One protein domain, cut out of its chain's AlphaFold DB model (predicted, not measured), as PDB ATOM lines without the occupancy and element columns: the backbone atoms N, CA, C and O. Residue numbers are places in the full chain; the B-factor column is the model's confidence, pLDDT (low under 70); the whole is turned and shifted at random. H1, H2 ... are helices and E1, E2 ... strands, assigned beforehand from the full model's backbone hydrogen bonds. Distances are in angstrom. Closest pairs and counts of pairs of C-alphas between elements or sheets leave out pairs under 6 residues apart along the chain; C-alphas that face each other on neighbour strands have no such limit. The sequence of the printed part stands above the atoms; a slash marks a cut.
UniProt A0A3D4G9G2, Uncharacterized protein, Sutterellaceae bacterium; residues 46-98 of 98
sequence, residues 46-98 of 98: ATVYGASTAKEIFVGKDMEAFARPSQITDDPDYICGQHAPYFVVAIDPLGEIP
ATOM      1  N   ALA A  46      -5.052  34.604 -26.537       93.19
ATOM      2  CA  ALA A  46      -5.065  34.518 -27.986       93.19
ATOM      3  C   ALA A  46      -5.547  35.810 -28.665       93.19
ATOM      4  O   ALA A  46      -6.251  36.623 -28.060       93.19
ATOM      5  N   THR A  47      -5.222  35.954 -29.953       94.38
ATOM      6  CA  THR A  47      -5.953  36.821 -30.895       94.38
ATOM      7  C   THR A  47      -6.610  35.969 -31.966       94.38
ATOM      8  O   THR A  47      -6.011  35.025 -32.476       94.38
ATOM      9  N   VAL A  48      -7.834  36.345 -32.328       94.62
ATOM     10  CA  VAL A  48      -8.633  35.666 -33.345       94.62
ATOM     11  C   VAL A  48      -8.702  36.522 -34.610       94.62
ATOM     12  O   VAL A  48      -8.970  37.720 -34.529       94.62
ATOM     13  N   TYR A  49      -8.503  35.903 -35.771       94.00
ATOM     14  CA  TYR A  49      -8.676  36.516 -37.089       94.00
ATOM     15  C   TYR A  49      -9.585  35.663 -37.973       94.00
ATOM     16  O   TYR A  49      -9.614  34.441 -37.855       94.00
ATOM     17  N   GLY A  50     -10.304  36.299 -38.897       92.12
ATOM     18  CA  GLY A  50     -10.942  35.589 -40.007       92.12
ATOM     19  C   GLY A  50      -9.932  35.232 -41.103       92.12
ATOM     20  O   GLY A  50      -8.865  35.845 -41.189       92.12
ATOM     21  N   ALA A  51     -10.295  34.289 -41.973       89.88
ATOM     22  CA  ALA A  51      -9.430  33.783 -43.040       89.88
ATOM     23  C   ALA A  51      -8.798  34.871 -43.917       89.88
ATOM     24  O   ALA A  51      -7.607  34.810 -44.207       89.88
ATOM     25  N   SER A  52      -9.559  35.895 -44.316       88.19
ATOM     26  CA  SER A  52      -9.044  36.989 -45.154       88.19
ATOM     27  C   SER A  52      -7.869  37.717 -44.497       88.19
ATOM     28  O   SER A  52      -6.827  37.891 -45.123       88.19
ATOM     29  N   THR A  53      -8.013  38.083 -43.222       89.56
ATOM     30  CA  THR A  53      -6.968  38.771 -42.456       89.56
ATOM     31  C   THR A  53      -5.793  37.844 -42.155       89.56
ATOM     32  O   THR A  53      -4.644  38.259 -42.260       89.56
ATOM     33  N   ALA A  54      -6.054  36.580 -41.811       90.88
ATOM     34  CA  ALA A  54      -4.993  35.610 -41.557       90.88
ATOM     35  C   ALA A  54      -4.120  35.375 -42.805       90.88
ATOM     36  O   ALA A  54      -2.896  35.385 -42.695       90.88
ATOM     37  N   LYS A  55      -4.729  35.255 -43.993       87.50
ATOM     38  CA  LYS A  55      -4.003  35.144 -45.271       87.50
ATOM     39  C   LYS A  55      -3.100  36.351 -45.519       87.50
ATOM     40  O   LYS A  55      -1.918  36.190 -45.808       87.50
ATOM     41  N   GLU A  56      -3.635  37.557 -45.347       85.25
ATOM     42  CA  GLU A  56      -2.869  38.791 -45.550       85.25
ATOM     43  C   GLU A  56      -1.642  38.884 -44.628       85.25
ATOM     44  O   GLU A  56      -0.574  39.301 -45.072       85.25
ATOM     45  N   ILE A  57      -1.780  38.470 -43.362       87.00
ATOM     46  CA  ILE A  57      -0.722  38.604 -42.350       87.00
ATOM     47  C   ILE A  57       0.313  37.474 -42.425       87.00
ATOM     48  O   ILE A  57       1.506  37.742 -42.295       87.00
ATOM     49  N   PHE A  58      -0.124  36.220 -42.572       86.25
ATOM     50  CA  PHE A  58       0.736  35.048 -42.355       86.25
ATOM     51  C   PHE A  58       1.158  34.325 -43.633       86.25
ATOM     52  O   PHE A  58       2.149  33.601 -43.607       86.25
ATOM     53  N   VAL A  59       0.423  34.503 -44.731       81.69
ATOM     54  CA  VAL A  59       0.607  33.718 -45.961       81.69
ATOM     55  C   VAL A  59       1.321  34.532 -47.049       81.69
ATOM     56  O   VAL A  59       2.149  33.999 -47.782       81.69
ATOM     57  N   GLY A  60       1.080  35.846 -47.113       72.19
ATOM     58  CA  GLY A  60       1.687  36.737 -48.110       72.19
ATOM     59  C   GLY A  60       0.922  36.782 -49.443       72.19
ATOM     60  O   GLY A  60      -0.145  36.191 -49.587       72.19
ATOM     61  N   LYS A  61       1.430  37.559 -50.415       64.94
ATOM     62  CA  LYS A  61       0.738  37.845 -51.695       64.94
ATOM     63  C   LYS A  61       0.931  36.777 -52.775       64.94
ATOM     64  O   LYS A  61       0.125  36.714 -53.698       64.94
ATOM     65  N   ASP A  62       1.976  35.967 -52.654       60.47
ATOM     66  CA  ASP A  62       2.406  35.027 -53.687       60.47
ATOM     67  C   ASP A  62       2.117  33.597 -53.243       60.47
ATOM     68  O   ASP A  62       2.998  32.923 -52.719       60.47
ATOM     69  N   MET A  63       0.886  33.122 -53.440       60.19
ATOM     70  CA  MET A  63       0.593  31.695 -53.311       60.19
ATOM     71  C   MET A  63      -0.360  31.203 -54.391       60.19
ATOM     72  O   MET A  63      -1.335  31.867 -54.752       60.19
ATOM     73  N   GLU A  64      -0.060  30.005 -54.888       60.12
ATOM     74  CA  GLU A  64      -0.977  29.236 -55.718       60.12
ATOM     75  C   GLU A  64      -2.220  28.857 -54.909       60.12
ATOM     76  O   GLU A  64      -2.156  28.644 -53.697       60.12
ATOM     77  N   ALA A  65      -3.371  28.796 -55.577       59.25
ATOM     78  CA  ALA A  65      -4.618  28.406 -54.935       59.25
ATOM     79  C   ALA A  65      -4.485  26.984 -54.371       59.25
ATOM     80  O   ALA A  65      -4.303  26.028 -55.128       59.25
ATOM     81  N   PHE A  66      -4.601  26.836 -53.051       61.19
ATOM     82  CA  PHE A  66      -4.650  25.513 -52.440       61.19
ATOM     83  C   PHE A  66      -5.930  24.816 -52.876       61.19
ATOM     84  O   PHE A  66      -7.017  25.403 -52.885       61.19
ATOM     85  N   ALA A  67      -5.789  23.552 -53.270       61.09
ATOM     86  CA  ALA A  67      -6.941  22.718 -53.541       61.09
ATOM     87  C   ALA A  67      -7.733  22.606 -52.240       61.09
ATOM     88  O   ALA A  67      -7.223  22.089 -51.246       61.09
ATOM     89  N   ARG A  68      -8.975  23.105 -52.252       62.22
ATOM     90  CA  ARG A  68      -9.887  22.907 -51.127       62.22
ATOM     91  C   ARG A  68      -9.914  21.418 -50.786       62.22
ATOM     92  O   ARG A  68     -10.038  20.607 -51.716       62.22
ATOM     93  N   PRO A  69      -9.835  21.051 -49.497       64.06
ATOM     94  CA  PRO A  69     -10.066  19.680 -49.084       64.06
ATOM     95  C   PRO A  69     -11.372  19.186 -49.705       64.06
ATOM     96  O   PRO A  69     -12.410  19.846 -49.620       64.06
ATOM     97  N   SER A  70     -11.318  18.044 -50.385       65.69
ATOM     98  CA  SER A  70     -12.490  17.460 -51.045       65.69
ATOM     99  C   SER A  70     -13.525  16.944 -50.040       65.69
ATOM    100  O   SER A  70     -14.685  16.746 -50.403       65.69
ATOM    101  N   GLN A  71     -13.116  16.750 -48.784       67.62
ATOM    102  CA  GLN A  71     -13.951  16.346 -47.661       67.62
ATOM    103  C   GLN A  71     -13.512  17.062 -46.384       67.62
ATOM    104  O   GLN A  71     -12.322  17.280 -46.161       67.62
ATOM    105  N   ILE A  72     -14.492  17.381 -45.541       69.00
ATOM    106  CA  ILE A  72     -14.253  17.692 -44.132       69.00
ATOM    107  C   ILE A  72     -13.834  16.376 -43.478       69.00
ATOM    108  O   ILE A  72     -14.581  15.398 -43.543       69.00
ATOM    109  N   THR A  73     -12.631  16.333 -42.917       69.38
ATOM    110  CA  THR A  73     -12.139  15.190 -42.151       69.38
ATOM    111  C   THR A  73     -12.525  15.356 -40.681       69.38
ATOM    112  O   THR A  73     -12.668  16.477 -40.196       69.38
ATOM    113  N   ASP A  74     -12.678  14.247 -39.952       74.50
ATOM    114  CA  ASP A  74     -12.855  14.251 -38.488       74.50
ATOM    115  C   ASP A  74     -11.512  14.462 -37.752       74.50
ATOM    116  O   ASP A  74     -11.334  14.022 -36.612       74.50
ATOM    117  N   ASP A  75     -10.530  15.076 -38.420       72.38
ATOM    118  CA  ASP A  75      -9.221  15.309 -37.831       72.38
ATOM    119  C   ASP A  75      -9.359  16.280 -36.649       72.38
ATOM    120  O   ASP A  75     -10.109  17.258 -36.723       72.38
ATOM    121  N   PRO A  76      -8.658  16.024 -35.531       72.56
ATOM    122  CA  PRO A  76      -8.679  16.938 -34.403       72.56
ATOM    123  C   PRO A  76      -8.078  18.289 -34.802       72.56
ATOM    124  O   PRO A  76      -7.157  18.349 -35.619       72.56
ATOM    125  N   ASP A  77      -8.549  19.360 -34.156       74.31
ATOM    126  CA  ASP A  77      -7.987  20.698 -34.333       74.31
ATOM    127  C   ASP A  77      -6.459  20.664 -34.172       74.31
ATOM    128  O   ASP A  77      -5.918  20.193 -33.162       74.31
ATOM    129  N   TYR A  78      -5.747  21.178 -35.172       75.00
ATOM    130  CA  TYR A  78      -4.294  21.238 -35.130       75.00
ATOM    131  C   TYR A  78      -3.831  22.336 -34.165       75.00
ATOM    132  O   TYR A  78      -4.059  23.526 -34.392       75.00
ATOM    133  N   ILE A  79      -3.132  21.946 -33.094       79.06
ATOM    134  CA  ILE A  79      -2.524  22.877 -32.136       79.06
ATOM    135  C   ILE A  79      -1.012  22.901 -32.353       79.06
ATOM    136  O   ILE A  79      -0.286  22.000 -31.924       79.06
ATOM    137  N   CYS A  80      -0.521  23.975 -32.969       78.69
ATOM    138  CA  CYS A  80       0.910  24.244 -33.047       78.69
ATOM    139  C   CYS A  80       1.421  24.744 -31.685       78.69
ATOM    140  O   CYS A  80       1.061  25.834 -31.249       78.69
ATOM    141  N   GLY A  81       2.261  23.952 -31.013       83.94
ATOM    142  CA  GLY A  81       2.877  24.330 -29.737       83.94
ATOM    143  C   GLY A  81       1.889  24.366 -28.567       83.94
ATOM    144  O   GLY A  81       1.470  25.431 -28.131       83.94
ATOM    145  N   GLN A  82       1.578  23.201 -27.988       82.25
ATOM    146  CA  GLN A  82       0.612  23.061 -26.878       82.25
ATOM    147  C   GLN A  82       0.901  23.931 -25.640       82.25
ATOM    148  O   GLN A  82      -0.005  24.215 -24.862       82.25
ATOM    149  N   HIS A  83       2.153  24.352 -25.450       87.19
ATOM    150  CA  HIS A  83       2.583  25.202 -24.336       87.19
ATOM    151  C   HIS A  83       2.966  26.616 -24.784       87.19
ATOM    152  O   HIS A  83       3.728  27.294 -24.092       87.19
ATOM    153  N   ALA A  84       2.491  27.058 -25.951       88.75
ATOM    154  CA  ALA A  84       2.725  28.420 -26.396       88.75
ATOM    155  C   ALA A  84       2.150  29.408 -25.364       88.75
ATOM    156  O   ALA A  84       1.034  29.216 -24.877       88.75
ATOM    157  N   PRO A  85       2.881  30.486 -25.029       87.62
ATOM    158  CA  PRO A  85       2.395  31.499 -24.092       87.62
ATOM    159  C   PRO A  85       1.225  32.310 -24.668       87.62
ATOM    160  O   PRO A  85       0.595  33.079 -23.947       87.62
ATOM    161  N   TYR A  86       0.974  32.177 -25.971       90.81
ATOM    162  CA  TYR A  86      -0.003  32.945 -26.716       90.81
ATOM    163  C   TYR A  86      -0.350  32.238 -28.029       90.81
ATOM    164  O   TYR A  86       0.537  31.698 -28.693       90.81
ATOM    165  N   PHE A  87      -1.618  32.302 -28.430       91.88
ATOM    166  CA  PHE A  87      -2.103  31.707 -29.673       91.88
ATOM    167  C   PHE A  87      -2.610  32.749 -30.674       91.88
ATOM    168  O   PHE A  87      -3.156  33.796 -30.326       91.88
ATOM    169  N   VAL A  88      -2.488  32.422 -31.957       91.62
ATOM    170  CA  VAL A  88      -3.284  33.049 -33.012       91.62
ATOM    171  C   VAL A  88      -4.284  32.015 -33.498       91.62
ATOM    172  O   VAL A  88      -3.895  30.913 -33.871       91.62
ATOM    173  N   VAL A  89      -5.564  32.369 -33.486       92.00
ATOM    174  CA  VAL A  89      -6.649  31.517 -33.974       92.00
ATOM    175  C   VAL A  89      -7.140  32.093 -35.295       92.00
ATOM    176  O   VAL A  89      -7.608  33.230 -35.336       92.00
ATOM    177  N   ALA A  90      -7.040  31.323 -36.372       91.31
ATOM    178  CA  ALA A  90      -7.602  31.688 -37.664       91.31
ATOM    179  C   ALA A  90      -8.912  30.925 -37.889       91.31
ATOM    180  O   ALA A  90      -8.937  29.699 -37.850       91.31
ATOM    181  N   ILE A  91     -10.006  31.651 -38.107       91.25
ATOM    182  CA  ILE A  91     -11.305  31.066 -38.438       91.25
ATOM    183  C   ILE A  91     -11.416  31.000 -39.957       91.25
ATOM    184  O   ILE A  91     -11.587  32.029 -40.619       91.25
ATOM    185  N   ASP A  92     -11.343  29.785 -40.489       88.19
ATOM    186  CA  ASP A  92     -11.385  29.512 -41.921       88.19
ATOM    187  C   ASP A  92     -12.350  28.368 -42.264       88.19
ATOM    188  O   ASP A  92     -11.944  27.221 -42.442       88.19
ATOM    189  N   PRO A  93     -13.655  28.665 -42.374       84.38
ATOM    190  CA  PRO A  93     -14.664  27.648 -42.663       84.38
ATOM    191  C   PRO A  93     -14.546  27.031 -44.063       84.38
ATOM    192  O   PRO A  93     -15.235  26.056 -44.349       84.38
ATOM    193  N   LEU A  94     -13.752  27.632 -44.957       82.88
ATOM    194  CA  LEU A  94     -13.631  27.225 -46.357       82.88
ATOM    195  C   LEU A  94     -12.309  26.503 -46.664       82.88
ATOM    196  O   LEU A  94     -12.149  26.044 -47.797       82.88
ATOM    197  N   GLY A  95     -11.399  26.390 -45.688       80.44
ATOM    198  CA  GLY A  95     -10.096  25.739 -45.857       80.44
ATOM    199  C   GLY A  95      -9.248  26.406 -46.941       80.44
ATOM    200  O   GLY A  95      -8.742  25.739 -47.839       80.44
ATOM    201  N   GLU A  96      -9.188  27.733 -46.922       79.94
ATOM    202  CA  GLU A  96      -8.457  28.572 -47.868       79.94
ATOM    203  C   GLU A  96      -7.082  29.026 -47.355       79.94
ATOM    204  O   GLU A  96      -6.329  29.626 -48.126       79.94
ATOM    205  N   ILE A  97      -6.775  28.822 -46.070       81.31
ATOM    206  CA  ILE A  97      -5.447  29.033 -45.492       81.31
ATOM    207  C   ILE A  97      -4.611  27.756 -45.712       81.31
ATOM    208  O   ILE A  97      -5.086  26.673 -45.365       81.31
ATOM    209  N   PRO A  98      -3.401  27.875 -46.283       72.94
ATOM    210  CA  PRO A  98      -2.501  26.754 -46.545       72.94
ATOM    211  C   PRO A  98      -1.779  26.196 -45.318       72.94
ATOM    212  O   PRO A  98      -1.594  26.948 -44.333       72.94
TER     213      PRO A  98
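What this domain is: This is residues 46 to 98 of the 98 residues of an uncharacterized protein of Sutterellaceae bacterium (UniProt A0A3D4G9G2). With little regular structure, this is a small two-strand parallel ribbon, E1 beside E2, with one short helix, H1, at the end of E1 and a wide loop, residues 60 to 86, swinging out and back to E2; residues 73 to 78 stick out. The 53 printed residues are mixed, in the order E1, H1, E2, with 19 in named elements. The whole is flat, 32 by 29 by 15 A, and only just loose, close to compact, with a radius of gyration of the C-alphas of 12.3 A.

How they stand to each other: E1, residues 46 to 50, and E2, residues 87 to 91, are parallel neighbours at 22 degrees; N 49 and O 89 are 2.9 A apart, within hydrogen-bond range. With H1, residues 51 to 59, they form a strand-helix-strand unit, two parallel strands with a helix between them in the chain, its crossover right-handed. The closest C-alphas of H1 and E2, Ala 51 and Ile 91, are 5.7 A apart. In H1 every O i to N i+4 pair is within hydrogen-bond range.

Where its parts are: E1 begins at C-alpha 46 (-5.065, 34.518, -27.986) and is 13.4 A long. H1 is 10.5 A long. E2 is 12.7 A long and ends at C-alpha 91 (-11.305, 31.066, -38.438).

The domain as a whole: The printed part has no cut. The link from H1 to E2 is long, 27 residues; residues 61 to 73 have pLDDT under 70.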